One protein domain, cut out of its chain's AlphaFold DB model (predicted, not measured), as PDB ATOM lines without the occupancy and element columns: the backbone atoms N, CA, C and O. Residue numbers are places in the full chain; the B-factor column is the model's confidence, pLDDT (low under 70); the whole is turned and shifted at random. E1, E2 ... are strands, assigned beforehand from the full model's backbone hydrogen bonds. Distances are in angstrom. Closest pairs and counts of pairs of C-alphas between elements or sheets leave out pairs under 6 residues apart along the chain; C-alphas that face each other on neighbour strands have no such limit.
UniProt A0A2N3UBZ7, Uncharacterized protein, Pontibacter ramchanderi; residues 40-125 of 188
ATOM      1  N   ILE A  40      29.380  -2.591  30.729       87.25
ATOM      2  CA  ILE A  40      30.632  -1.878  30.504       87.25
ATOM      3  C   ILE A  40      31.764  -2.902  30.481       87.25
ATOM      4  O   ILE A  40      31.901  -3.695  31.413       87.25
ATOM      5  N   ARG A  41      32.573  -2.877  29.423       84.75
ATOM      6  CA  ARG A  41      33.764  -3.714  29.261       84.75
ATOM      7  C   ARG A  41      34.969  -2.814  29.064       84.75
ATOM      8  O   ARG A  41      34.933  -1.939  28.209       84.75
ATOM      9  N   ASN A  42      36.013  -3.019  29.853       85.38
ATOM     10  CA  ASN A  42      37.296  -2.367  29.624       85.38
ATOM     11  C   ASN A  42      38.172  -3.357  28.872       85.38
ATOM     12  O   ASN A  42      38.439  -4.435  29.396       85.38
ATOM     13  N   GLU A  43      38.580  -2.998  27.664       83.31
ATOM     14  CA  GLU A  43      39.380  -3.854  26.796       83.31
ATOM     15  C   GLU A  43      40.674  -3.162  26.396       83.31
ATOM     16  O   GLU A  43      40.745  -1.932  26.266       83.31
ATOM     17  N   LYS A  44      41.710  -3.972  26.196       85.12
ATOM     18  CA  LYS A  44      42.963  -3.502  25.626       85.12
ATOM     19  C   LYS A  44      42.802  -3.307  24.119       85.12
ATOM     20  O   LYS A  44      42.119  -4.076  23.444       85.12
ATOM     21  N   ILE A  45      43.443  -2.270  23.592       84.31
ATOM     22  CA  ILE A  45      43.530  -2.048  22.150       84.31
ATOM     23  C   ILE A  45      44.650  -2.939  21.610       84.31
ATOM     24  O   ILE A  45      45.792  -2.833  22.055       84.31
ATOM     25  N   LEU A  46      44.312  -3.827  20.677       83.88
ATOM     26  CA  LEU A  46      45.267  -4.737  20.041       83.88
ATOM     27  C   LEU A  46      45.857  -4.136  18.775       83.88
ATOM     28  O   LEU A  46      47.050  -4.254  18.536       83.88
ATOM     29  N   ALA A  47      45.011  -3.517  17.957       80.75
ATOM     30  CA  ALA A  47      45.426  -2.967  16.681       80.75
ATOM     31  C   ALA A  47      44.478  -1.858  16.230       80.75
ATOM     32  O   ALA A  47      43.387  -1.638  16.771       80.75
ATOM     33  N   ARG A  48      44.912  -1.146  15.195       79.31
ATOM     34  CA  ARG A  48      44.151  -0.077  14.571       79.31
ATOM     35  C   ARG A  48      44.245  -0.202  13.062       79.31
ATOM     36  O   ARG A  48      45.333  -0.128  12.500       79.31
ATOM     37  N   GLU A  49      43.091  -0.255  12.415       78.94
ATOM     38  CA  GLU A  49      42.993  -0.263  10.962       78.94
ATOM     39  C   GLU A  49      42.491   1.089  10.459       78.94
ATOM     40  O   GLU A  49      41.433   1.586  10.851       78.94
ATOM     41  N   ALA A  50      43.282   1.709   9.588       73.50
ATOM     42  CA  ALA A  50      42.901   2.911   8.869       73.50
ATOM     43  C   ALA A  50      42.522   2.547   7.436       73.50
ATOM     44  O   ALA A  50      43.275   1.860   6.750       73.50
ATOM     45  N   VAL A  51      41.380   3.048   6.970       69.31
ATOM     46  CA  VAL A  51      40.981   2.860   5.575       69.31
ATOM     47  C   VAL A  51      41.617   3.957   4.725       69.31
ATOM     48  O   VAL A  51      41.514   5.144   5.042       69.31
ATOM     49  N   TYR A  52      42.269   3.566   3.635       70.69
ATOM     50  CA  TYR A  52      42.861   4.481   2.663       70.69
ATOM     51  C   TYR A  52      42.071   4.431   1.360       70.69
ATOM     52  O   TYR A  52      41.634   3.365   0.930       70.69
ATOM     53  N   VAL A  53      41.897   5.586   0.723       71.19
ATOM     54  CA  VAL A  53      41.312   5.692  -0.612       71.19
ATOM     55  C   VAL A  53      42.338   6.325  -1.529       71.19
ATOM     56  O   VAL A  53      42.828   7.426  -1.287       71.19
ATOM     57  N   THR A  54      42.646   5.627  -2.614       76.38
ATOM     58  CA  THR A  54      43.469   6.171  -3.688       76.38
ATOM     59  C   THR A  54      42.554   6.752  -4.754       76.38
ATOM     60  O   THR A  54      41.830   6.030  -5.439       76.38
ATOM     61  N   THR A  55      42.569   8.073  -4.896       72.31
ATOM     62  CA  THR A  55      41.882   8.789  -5.970       72.31
ATOM     63  C   THR A  55      42.883   9.180  -7.044       72.31
ATOM     64  O   THR A  55      44.019   9.557  -6.763       72.31
ATOM     65  N   ARG A  56      42.468   9.093  -8.308       77.31
ATOM     66  CA  ARG A  56      43.266   9.574  -9.436       77.31
ATOM     67  C   ARG A  56      42.686  10.888  -9.927       77.31
ATOM     68  O   ARG A  56      41.507  10.952 -10.280       77.31
ATOM     69  N   SER A  57      43.506  11.931  -9.938       66.12
ATOM     70  CA  SER A  57      43.116  13.237 -10.461       66.12
ATOM     71  C   SER A  57      42.797  13.118 -11.949       66.12
ATOM     72  O   SER A  57      43.616  12.642 -12.736       66.12
ATOM     73  N   ARG A  58      41.607  13.579 -12.350       72.31
ATOM     74  CA  ARG A  58      41.206  13.628 -13.766       72.31
ATOM     75  C   ARG A  58      41.962  14.700 -14.559       72.31
ATOM     76  O   ARG A  58      41.968  14.629 -15.780       72.31
ATOM     77  N   PHE A  59      42.584  15.665 -13.876       74.62
ATOM     78  CA  PHE A  59      43.267  16.802 -14.501       74.62
ATOM     79  C   PHE A  59      44.783  16.610 -14.595       74.62
ATOM     80  O   PHE A  59      45.374  16.981 -15.601       74.62
ATOM     81  N   THR A  60      45.410  16.018 -13.573       78.94
ATOM     82  CA  THR A  60      46.873  15.818 -13.529       78.94
ATOM     83  C   THR A  60      47.289  14.374 -13.810       78.94
ATOM     84  O   THR A  60      48.458  14.113 -14.058       78.94
ATOM     85  N   GLY A  61      46.357  13.412 -13.779       71.56
ATOM     86  CA  GLY A  61      46.651  11.986 -13.977       71.56
ATOM     87  C   GLY A  61      47.378  11.318 -12.803       71.56
ATOM     88  O   GLY A  61      47.522  10.091 -12.806       71.56
ATOM     89  N   GLU A  62      47.780  12.096 -11.798       73.94
ATOM     90  CA  GLU A  62      48.441  11.642 -10.578       73.94
ATOM     91  C   GLU A  62      47.462  10.931  -9.639       73.94
ATOM     92  O   GLU A  62      46.288  11.299  -9.511       73.94
ATOM     93  N   SER A  63      47.957   9.886  -8.977       78.19
ATOM     94  CA  SER A  63      47.249   9.182  -7.914       78.19
ATOM     95  C   SER A  63      47.581   9.805  -6.562       78.19
ATOM     96  O   SER A  63      48.730   9.762  -6.128       78.19
ATOM     97  N   SER A  64      46.572  10.327  -5.871       69.06
ATOM     98  CA  SER A  64      46.668  10.737  -4.473       69.06
ATOM     99  C   SER A  64      46.047   9.667  -3.583       69.06
ATOM    100  O   SER A  64      44.898   9.282  -3.791       69.06
ATOM    101  N   THR A  65      46.781   9.203  -2.574       74.12
ATOM    102  CA  THR A  65      46.220   8.335  -1.530       74.12
ATOM    103  C   THR A  65      45.881   9.193  -0.322       74.12
ATOM    104  O   THR A  65      46.773   9.769   0.295       74.12
ATOM    105  N   SER A  66      44.594   9.294   0.004       66.31
ATOM    106  CA  SER A  66      44.116   9.972   1.204       66.31
ATOM    107  C   SER A  66      43.618   8.949   2.221       66.31
ATOM    108  O   SER A  66      42.987   7.945   1.890       66.31
ATOM    109  N   GLN A  67      43.935   9.187   3.489       66.31
ATOM    110  CA  GLN A  67      43.376   8.404   4.583       66.31
ATOM    111  C   GLN A  67      41.941   8.876   4.833       66.31
ATOM    112  O   GLN A  67      41.718  10.077   4.985       66.31
ATOM    113  N   LEU A  68      40.985   7.950   4.884       68.94
ATOM    114  CA  LEU A  68      39.623   8.265   5.298       68.94
ATOM    115  C   LEU A  68      39.574   8.549   6.800       68.94
ATOM    116  O   LEU A  68      40.342   8.001   7.593       68.94
ATOM    117  N   ASP A  69      38.594   9.352   7.199       68.19
ATOM    118  CA  ASP A  69      38.358   9.683   8.605       68.19
ATOM    119  C   ASP A  69      37.802   8.507   9.417       68.19
ATOM    120  O   ASP A  69      37.736   8.578  10.641       68.19
ATOM    121  N   ASN A  70      37.427   7.410   8.760       70.31
ATOM    122  CA  ASN A  70      36.961   6.199   9.419       70.31
ATOM    123  C   ASN A  70      38.148   5.308   9.794       70.31
ATOM    124  O   ASN A  70      38.907   4.846   8.940       70.31
ATOM    125  N   VAL A  71      38.268   5.046  11.089       76.06
ATOM    126  CA  VAL A  71      39.272   4.155  11.660       76.06
ATOM    127  C   VAL A  71      38.555   3.081  12.458       76.06
ATOM    128  O   VAL A  71      37.664   3.394  13.246       76.06
ATOM    129  N   THR A  72      38.971   1.830  12.302       78.38
ATOM    130  CA  THR A  72      38.475   0.713  13.106       78.38
ATOM    131  C   THR A  72      39.479   0.393  14.206       78.38
ATOM    132  O   THR A  72      40.647   0.111  13.938       78.38
ATOM    133  N   LEU A  73      39.030   0.460  15.457       78.94
ATOM    134  CA  LEU A  73      39.764  -0.068  16.604       78.94
ATOM    135  C   LEU A  73      39.503  -1.559  16.730       78.94
ATOM    136  O   LEU A  73      38.345  -1.975  16.763       78.94
ATOM    137  N   ILE A  74      40.577  -2.331  16.842       82.12
ATOM    138  CA  ILE A  74      40.530  -3.755  17.144       82.12
ATOM    139  C   ILE A  74      40.913  -3.911  18.608       82.12
ATOM    140  O   ILE A  74      42.007  -3.531  19.032       82.12
ATOM    141  N   THR A  75      39.976  -4.435  19.382       82.62
ATOM    142  CA  THR A  75      40.150  -4.763  20.799       82.62
ATOM    143  C   THR A  75      40.207  -6.272  20.969       82.62
ATOM    144  O   THR A  75      40.144  -7.008  19.987       82.62
ATOM    145  N   GLU A  76      40.335  -6.736  22.206       77.50
ATOM    146  CA  GLU A  76      40.385  -8.166  22.516       77.50
ATOM    147  C   GLU A  76      39.160  -8.928  22.004       77.50
ATOM    148  O   GLU A  76      39.313 -10.041  21.509       77.50
ATOM    149  N   ASN A  77      37.960  -8.340  22.082       77.69
ATOM    150  CA  ASN A  77      36.726  -9.027  21.686       77.69
ATOM    151  C   ASN A  77      35.862  -8.249  20.686       77.69
ATOM    152  O   ASN A  77      34.880  -8.800  20.182       77.69
ATOM    153  N   PHE A  78      36.171  -6.978  20.411       77.31
ATOM    154  CA  PHE A  78      35.317  -6.125  19.584       77.31
ATOM    155  C   PHE A  78      36.066  -5.345  18.505       77.31
ATOM    156  O   PHE A  78      37.209  -4.914  18.666       77.31
ATOM    157  N   TYR A  79      35.332  -5.070  17.429       75.31
ATOM    158  CA  TYR A  79      35.702  -4.108  16.401       75.31
ATOM    159  C   TYR A  79      34.863  -2.848  16.589       75.31
ATOM    160  O   TYR A  79      33.632  -2.910  16.608       75.31
ATOM    161  N   TYR A  80      35.520  -1.700  16.733       75.94
ATOM    162  CA  TYR A  80      34.847  -0.433  16.982       75.94
ATOM    163  C   TYR A  80      35.274   0.649  15.983       75.94
ATOM    164  O   TYR A  80      36.363   1.215  16.109       75.94
ATOM    165  N   PRO A  81      34.434   0.972  14.983       76.25
ATOM    166  CA  PRO A  81      34.700   2.070  14.068       76.25
ATOM    167  C   PRO A  81      34.441   3.419  14.749       76.25
ATOM    168  O   PRO A  81      33.396   3.622  15.366       76.25
ATOM    169  N   TYR A  82      35.369   4.363  14.605       77.00
ATOM    170  CA  TYR A  82      35.257   5.725  15.130       77.00
ATOM    171  C   TYR A  82      35.826   6.756  14.145       77.00
ATOM    172  O   TYR A  82      36.596   6.425  13.239       77.00
ATOM    173  N   ASN A  83      35.430   8.022  14.313       75.88
ATOM    174  CA  ASN A  83      35.900   9.116  13.463       75.88
ATOM    175  C   ASN A  83      37.241   9.690  13.971       75.88
ATOM    176  O   ASN A  83      37.346  10.129  15.117       75.88
ATOM    177  N   LYS A  84      38.259   9.744  13.110       70.44
ATOM    178  CA  LYS A  84      39.596  10.289  13.390       70.44
ATOM    179  C   LYS A  84      39.605  11.800  13.660       70.44
ATOM    180  O   LYS A  84      40.489  12.267  14.377       70.44
ATOM    181  N   ILE A  85      38.642  12.568  13.134       64.00
ATOM    182  CA  ILE A  85      38.605  14.047  13.213       64.00
ATOM    183  C   ILE A  85      38.474  14.568  14.660       64.00
ATOM    184  O   ILE A  85      38.701  15.741  14.933       64.00
ATOM    185  N   GLN A  86      38.209  13.697  15.633       67.19
ATOM    186  CA  GLN A  86      38.012  14.049  17.044       67.19
ATOM    187  C   GLN A  86      39.266  14.560  17.779       67.19
ATOM    188  O   GLN A  86      39.239  14.738  18.996       67.19
ATOM    189  N   GLY A  87      40.388  14.764  17.078       63.28
ATOM    190  CA  GLY A  87      41.639  15.258  17.667       63.28
ATOM    191  C   GLY A  87      42.275  14.286  18.667       63.28
ATOM    192  O   GLY A  87      43.195  14.651  19.394       63.28
ATOM    193  N   PHE A  88      41.788  13.044  18.713       71.12
ATOM    194  CA  PHE A  88      42.225  12.004  19.629       71.12
ATOM    195  C   PHE A  88      42.707  10.779  18.846       71.12
ATOM    196  O   PHE A  88      42.014  10.265  17.965       71.12
ATOM    197  N   ASN A  89      43.918  10.321  19.171       73.50
ATOM    198  CA  ASN A  89      44.568   9.203  18.501       73.50
ATOM    199  C   ASN A  89      44.925   8.095  19.517       73.50
ATOM    200  O   ASN A  89      45.981   8.209  20.149       73.50
ATOM    201  N   PRO A  90      44.044   7.096  19.719       76.56
ATOM    202  CA  PRO A  90      44.280   5.960  20.607       76.56
ATOM    203  C   PRO A  90      45.410   5.070  20.088       76.56
ATOM    204  O   PRO A  90      45.569   4.885  18.879       76.56
ATOM    205  N   THR A  91      46.181   4.519  21.020       79.38
ATOM    206  CA  THR A  91      47.324   3.630  20.779       79.38
ATOM    207  C   THR A  91      47.149   2.301  21.516       79.38
ATOM    208  O   THR A  91      46.306   2.191  22.398       79.38
ATOM    209  N   GLU A  92      47.962   1.292  21.198       82.00
ATOM    210  CA  GLU A  92      47.946  -0.030  21.864       82.00
ATOM    211  C   GLU A  92      48.302   0.020  23.364       82.00
ATOM    212  O   GLU A  92      48.055  -0.929  24.110       82.00
ATOM    213  N   ALA A  93      48.889   1.130  23.823       79.44
ATOM    214  CA  ALA A  93      49.151   1.386  25.237       79.44
ATOM    215  C   ALA A  93      47.897   1.854  25.999       79.44
ATOM    216  O   ALA A  93      47.881   1.828  27.230       79.44
ATOM    217  N   ASP A  94      46.859   2.288  25.282       80.94
ATOM    218  CA  ASP A  94      45.613   2.768  25.861       80.94
ATOM    219  C   ASP A  94      44.615   1.612  26.063       80.94
ATOM    220  O   ASP A  94      44.670   0.562  25.417       80.94
ATOM    221  N   SER A  95      43.655   1.824  26.962       82.06
ATOM    222  CA  SER A  95      42.500   0.937  27.141       82.06
ATOM    223  C   SER A  95      41.224   1.657  26.733       82.06
ATOM    224  O   SER A  95      41.088   2.871  26.915       82.06
ATOM    225  N   VAL A  96      40.280   0.902  26.177       85.44
ATOM    226  CA  VAL A  96      38.981   1.413  25.760       85.44
ATOM    227  C   VAL A  96      37.879   0.781  26.597       85.44
ATOM    228  O   VAL A  96      37.804  -0.428  26.791       85.44
ATOM    229  N   LYS A  97      37.001   1.631  27.103       87.88
ATOM    230  CA  LYS A  97      35.793   1.278  27.830       87.88
ATOM    231  C   LYS A  97      34.636   1.238  26.845       87.88
ATOM    232  O   LYS A  97      34.132   2.274  26.417       87.88
ATOM    233  N   LEU A  98      34.220   0.042  26.466       85.44
ATOM    234  CA  LEU A  98      33.113  -0.204  25.555       85.44
ATOM    235  C   LEU A  98      31.817  -0.410  26.336       85.44
ATOM    236  O   LEU A  98      31.734  -1.217  27.261       85.44
ATOM    237  N   VAL A  99      30.777   0.314  25.938       85.69
ATOM    238  CA  VAL A  99      29.412   0.120  26.419       85.69
ATOM    239  C   VAL A  99      28.689  -0.775  25.426       85.69
ATOM    240  O   VAL A  99      28.430  -0.376  24.289       85.69
ATOM    241  N   THR A 100      28.355  -1.981  25.869       82.62
ATOM    242  CA  THR A 100      27.765  -3.042  25.044       82.62
ATOM    243  C   THR A 100      26.355  -3.402  25.509       82.62
ATOM    244  O   THR A 100      25.998  -3.162  26.667       82.62
ATOM    245  N   THR A 101      25.537  -3.962  24.617       79.81
ATOM    246  CA  THR A 101      24.269  -4.605  25.006       79.81
ATOM    247  C   THR A 101      24.524  -5.922  25.749       79.81
ATOM    248  O   THR A 101      25.632  -6.460  25.714       79.81
ATOM    249  N   TYR A 102      23.529  -6.433  26.472       76.69
ATOM    250  CA  TYR A 102      23.727  -7.568  27.376       76.69
ATOM    251  C   TYR A 102      23.779  -8.907  26.628       76.69
ATOM    252  O   TYR A 102      24.709  -9.690  26.825       76.69
ATOM    253  N   LEU A 103      22.797  -9.168  25.762       76.69
ATOM    254  CA  LEU A 103      22.623 -10.450  25.074       76.69
ATOM    255  C   LEU A 103      23.489 -10.546  23.821       76.69
ATOM    256  O   LEU A 103      24.269 -11.485  23.678       76.69
ATOM    257  N   PHE A 104      23.369  -9.570  22.923       72.50
ATOM    258  CA  PHE A 104      24.036  -9.587  21.620       72.50
ATOM    259  C   PHE A 104      25.392  -8.877  21.629       72.50
ATOM    260  O   PHE A 104      26.084  -8.871  20.615       72.50
ATOM    261  N   ARG A 105      25.791  -8.296  22.770       73.56
ATOM    262  CA  ARG A 105      27.070  -7.590  22.954       73.56
ATOM    263  C   ARG A 105      27.320  -6.499  21.903       73.56
ATOM    264  O   ARG A 105      28.461  -6.213  21.557       73.56
ATOM    265  N   ILE A 106      26.262  -5.860  21.410       75.38
ATOM    266  CA  ILE A 106      26.362  -4.818  20.386       75.38
ATOM    267  C   ILE A 106      27.032  -3.598  21.014       75.38
ATOM    268  O   ILE A 106      26.554  -3.070  22.020       75.38
ATOM    269  N   VAL A 107      28.138  -3.140  20.428       75.69
ATOM    270  CA  VAL A 107      28.888  -1.986  20.934       75.69
ATOM    271  C   VAL A 107      28.147  -0.699  20.576       75.69
ATOM    272  O   VAL A 107      28.010  -0.348  19.406       75.69
ATOM    273  N   LYS A 108      27.672   0.018  21.596       74.75
ATOM    274  CA  LYS A 108      26.941   1.281  21.443       74.75
ATOM    275  C   LYS A 108      27.885   2.479  21.400       74.75
ATOM    276  O   LYS A 108      27.789   3.308  20.503       74.75
ATOM    277  N   THR A 109      28.801   2.545  22.360       80.81
ATOM    278  CA  THR A 109      29.716   3.676  22.541       80.81
ATOM    279  C   THR A 109      31.034   3.176  23.117       80.81
ATOM    280  O   THR A 109      31.022   2.302  23.983       80.81
ATOM    281  N   GLY A 110      32.157   3.730  22.665       83.19
ATOM    282  CA  GLY A 110      33.466   3.529  23.280       83.19
ATOM    283  C   GLY A 110      33.956   4.801  23.964       83.19
ATOM    284  O   GLY A 110      33.732   5.896  23.461       83.19
ATOM    285  N   TYR A 111      34.642   4.663  25.090       85.94
ATOM    286  CA  TYR A 111      35.329   5.749  25.786       85.94
ATOM    287  C   TYR A 111      36.798   5.384  25.937       85.94
ATOM    288  O   TYR A 111      37.112   4.250  26.289       85.94
ATOM    289  N   VAL A 112      37.706   6.325  25.717       85.19
ATOM    290  CA  VAL A 112      39.131   6.117  25.993       85.19
ATOM    291  C   VAL A 112      39.585   7.107  27.045       85.19
ATOM    292  O   VAL A 112      39.214   8.281  27.013       85.19
ATOM    293  N   LYS A 113      40.392   6.627  27.991       75.81
ATOM    294  CA  LYS A 113      40.978   7.460  29.035       75.81
ATOM    295  C   LYS A 113      42.384   7.874  28.624       75.81
ATOM    296  O   LYS A 113      43.253   7.020  28.490       75.81
ATOM    297  N   ARG A 114      42.632   9.176  28.471       65.69
ATOM    298  CA  ARG A 114      43.974   9.711  28.193       65.69
ATOM    299  C   ARG A 114      44.209  10.979  29.000       65.69
ATOM    300  O   ARG A 114      43.340  11.837  29.068       65.69
ATOM    301  N   PHE A 115      45.376  11.077  29.635       68.19
ATOM    302  CA  PHE A 115      45.738  12.194  30.524       68.19
ATOM    303  C   PHE A 115      44.730  12.454  31.664       68.19
ATOM    304  O   PHE A 115      44.577  13.579  32.119       68.19
ATOM    305  N   GLY A 116      44.044  11.409  32.138       69.88
ATOM    306  CA  GLY A 116      43.085  11.504  33.245       69.88
ATOM    307  C   GLY A 116      41.642  11.813  32.838       69.88
ATOM    308  O   GLY A 116      40.753  11.610  33.660       69.88
ATOM    309  N   GLU A 117      41.387  12.190  31.583       78.12
ATOM    310  CA  GLU A 117      40.042  12.471  31.064       78.12
ATOM    311  C   GLU A 117      39.499  11.289  30.245       78.12
ATOM    312  O   GLU A 117      40.205  10.733  29.399       78.12
ATOM    313  N   GLU A 118      38.239  10.901  30.486       80.19
ATOM    314  CA  GLU A 118      37.503   9.969  29.619       80.19
ATOM    315  C   GLU A 118      36.890  10.755  28.452       80.19
ATOM    316  O   GLU A 118      36.058  11.639  28.660       80.19
ATOM    317  N   LYS A 119      37.291  10.426  27.221       83.25
ATOM    318  CA  LYS A 119      36.714  10.995  25.998       83.25
ATOM    319  C   LYS A 119      35.922   9.936  25.250       83.25
ATOM    320  O   LYS A 119      36.388   8.812  25.073       83.25
ATOM    321  N   GLU A 120      34.721  10.306  24.824       84.69
ATOM    322  CA  GLU A 120      33.881   9.463  23.979       84.69
ATOM    323  C   GLU A 120      34.478   9.364  22.574       84.69
ATOM    324  O   GLU A 120      34.875  10.366  21.985       84.69
ATOM    325  N   LEU A 121      34.527   8.150  22.034       81.94
ATOM    326  CA  LEU A 121      34.836   7.891  20.640       81.94
ATOM    327  C   LEU A 121      33.552   8.041  19.824       81.94
ATOM    328  O   LEU A 121      32.762   7.113  19.692       81.94
ATOM    329  N   ILE A 122      33.345   9.219  19.250       75.75
ATOM    330  CA  ILE A 122      32.190   9.510  18.405       75.75
ATOM    331  C   ILE A 122      32.274   8.670  17.123       75.75
ATOM    332  O   ILE A 122      33.252   8.702  16.366       75.75
ATOM    333  N   GLN A 123      31.224   7.909  16.860       71.31
ATOM    334  CA  GLN A 123      31.042   7.261  15.568       71.31
ATOM    335  C   GLN A 123      30.512   8.291  14.573       71.31
ATOM    336  O   GLN A 123      29.691   9.134  14.934       71.31
ATOM    337  N   ASN A 124      30.921   8.209  13.305       60.75
ATOM    338  CA  ASN A 124      30.210   8.962  12.276       60.75
ATOM    339  C   ASN A 124      28.725   8.568  12.307       60.75
ATOM    340  O   ASN A 124      28.397   7.379  12.389       60.75
ATOM    341  N   ALA A 125      27.850   9.579  12.275       50.59
ATOM    342  CA  ALA A 125      26.402   9.418  12.239       50.59
ATOM    343  C   ALA A 125      26.042   8.520  11.052       50.59
ATOM    344  O   ALA A 125      26.070   8.935   9.899       50.59
TER     345      ALA A 125
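What this domain is: This is residues 40 to 125 of the 188 residues of an uncharacterized protein of Pontibacter ramchanderi (UniProt A0A2N3UBZ7). One antiparallel sheet of six strands curls like part of a barrel and folds back on itself, and from this small body the hairpin of E1 and E2 runs out as a long two-stranded arm. The edge strands E3 and E6 come near each other at Tyr 82 and Leu 121, and the arm's tip, residues 57 to 62, stands free. The printed part has 86 residues, with no named helix and the strands E1 to E6 along the chain; the order across the sheet is E3, E2, E1, E4, E5, E6. The class is all strand, with 54 of the 86 residues in named strands. The whole is loose, with a radius of gyration of the C-alphas of 15.5 A, and elongated, spanning 51 by 32 by 23 A, the arm making the length.

Where its parts are: E1, residues 40 to 56, is the longest strand; it begins at C-alpha 40 at (30.632, -1.878, 30.504), measures 43.4 A and bends by 76 degrees at residue 43. E2, residues 63 to 75, measures 32.7 A and bends by 60 degrees at residue 69. E3 is residues 79 to 83, and E4 is residues 95 to 100. E5, residues 107 to 114, measures 20.4 A. E6, residues 117 to 121, ends at C-alpha 121 at (34.836, 7.891, 20.640).

How they stand to each other: The sheet is a folded sheet, bent back into two leaves: E3 and E2 face E4, E5 and E6, with E1 as the hinge. E1 has staggered pairing, with E4 over residues 40 to 44 and with E2 over residues 45 to 56. E1 and E2, a hairpin, are antiparallel at 167 degrees; N 55 and O 64 are 2.8 A apart, within hydrogen-bond range, and so are N 49 and O 72, 2.9 A. Across E1 and E4, N 43 and O 96 are 2.8 A apart. In the hairpin of E2 and E3, N 73 and O 80 are 2.8 A apart. In the hairpin of E4 and E5, N 97 and O 111 are 2.7 A apart. In the hairpin of E5 and E6, N 112 and O 119 are 2.9 A apart. E1, E2, E3 and also E4, E5, E6 form a meander, each strand the antiparallel neighbour of the one before. E1 to E4 form a Greek key, four strands in a row with the first the antiparallel neighbour of the fourth. The closest C-alphas of the edge strands E3 and E6, those of Tyr 82 and Leu 121, are 5.9 A apart. E2 and E6 are apart.

The domain as a whole: The C-alphas farthest apart, those of Thr 60 and Leu 103, are 52.6 A from each other. The printed part has no cut. The link from E3 to E4, 11 residues, is long. The sheet is strongly twisted, its C-alphas up to 10.0 A off the best plane. Mean pLDDT of the printed part is 76.2; 15 residues are under 70, among them 66 to 69, 85 to 87 and 114 to 116.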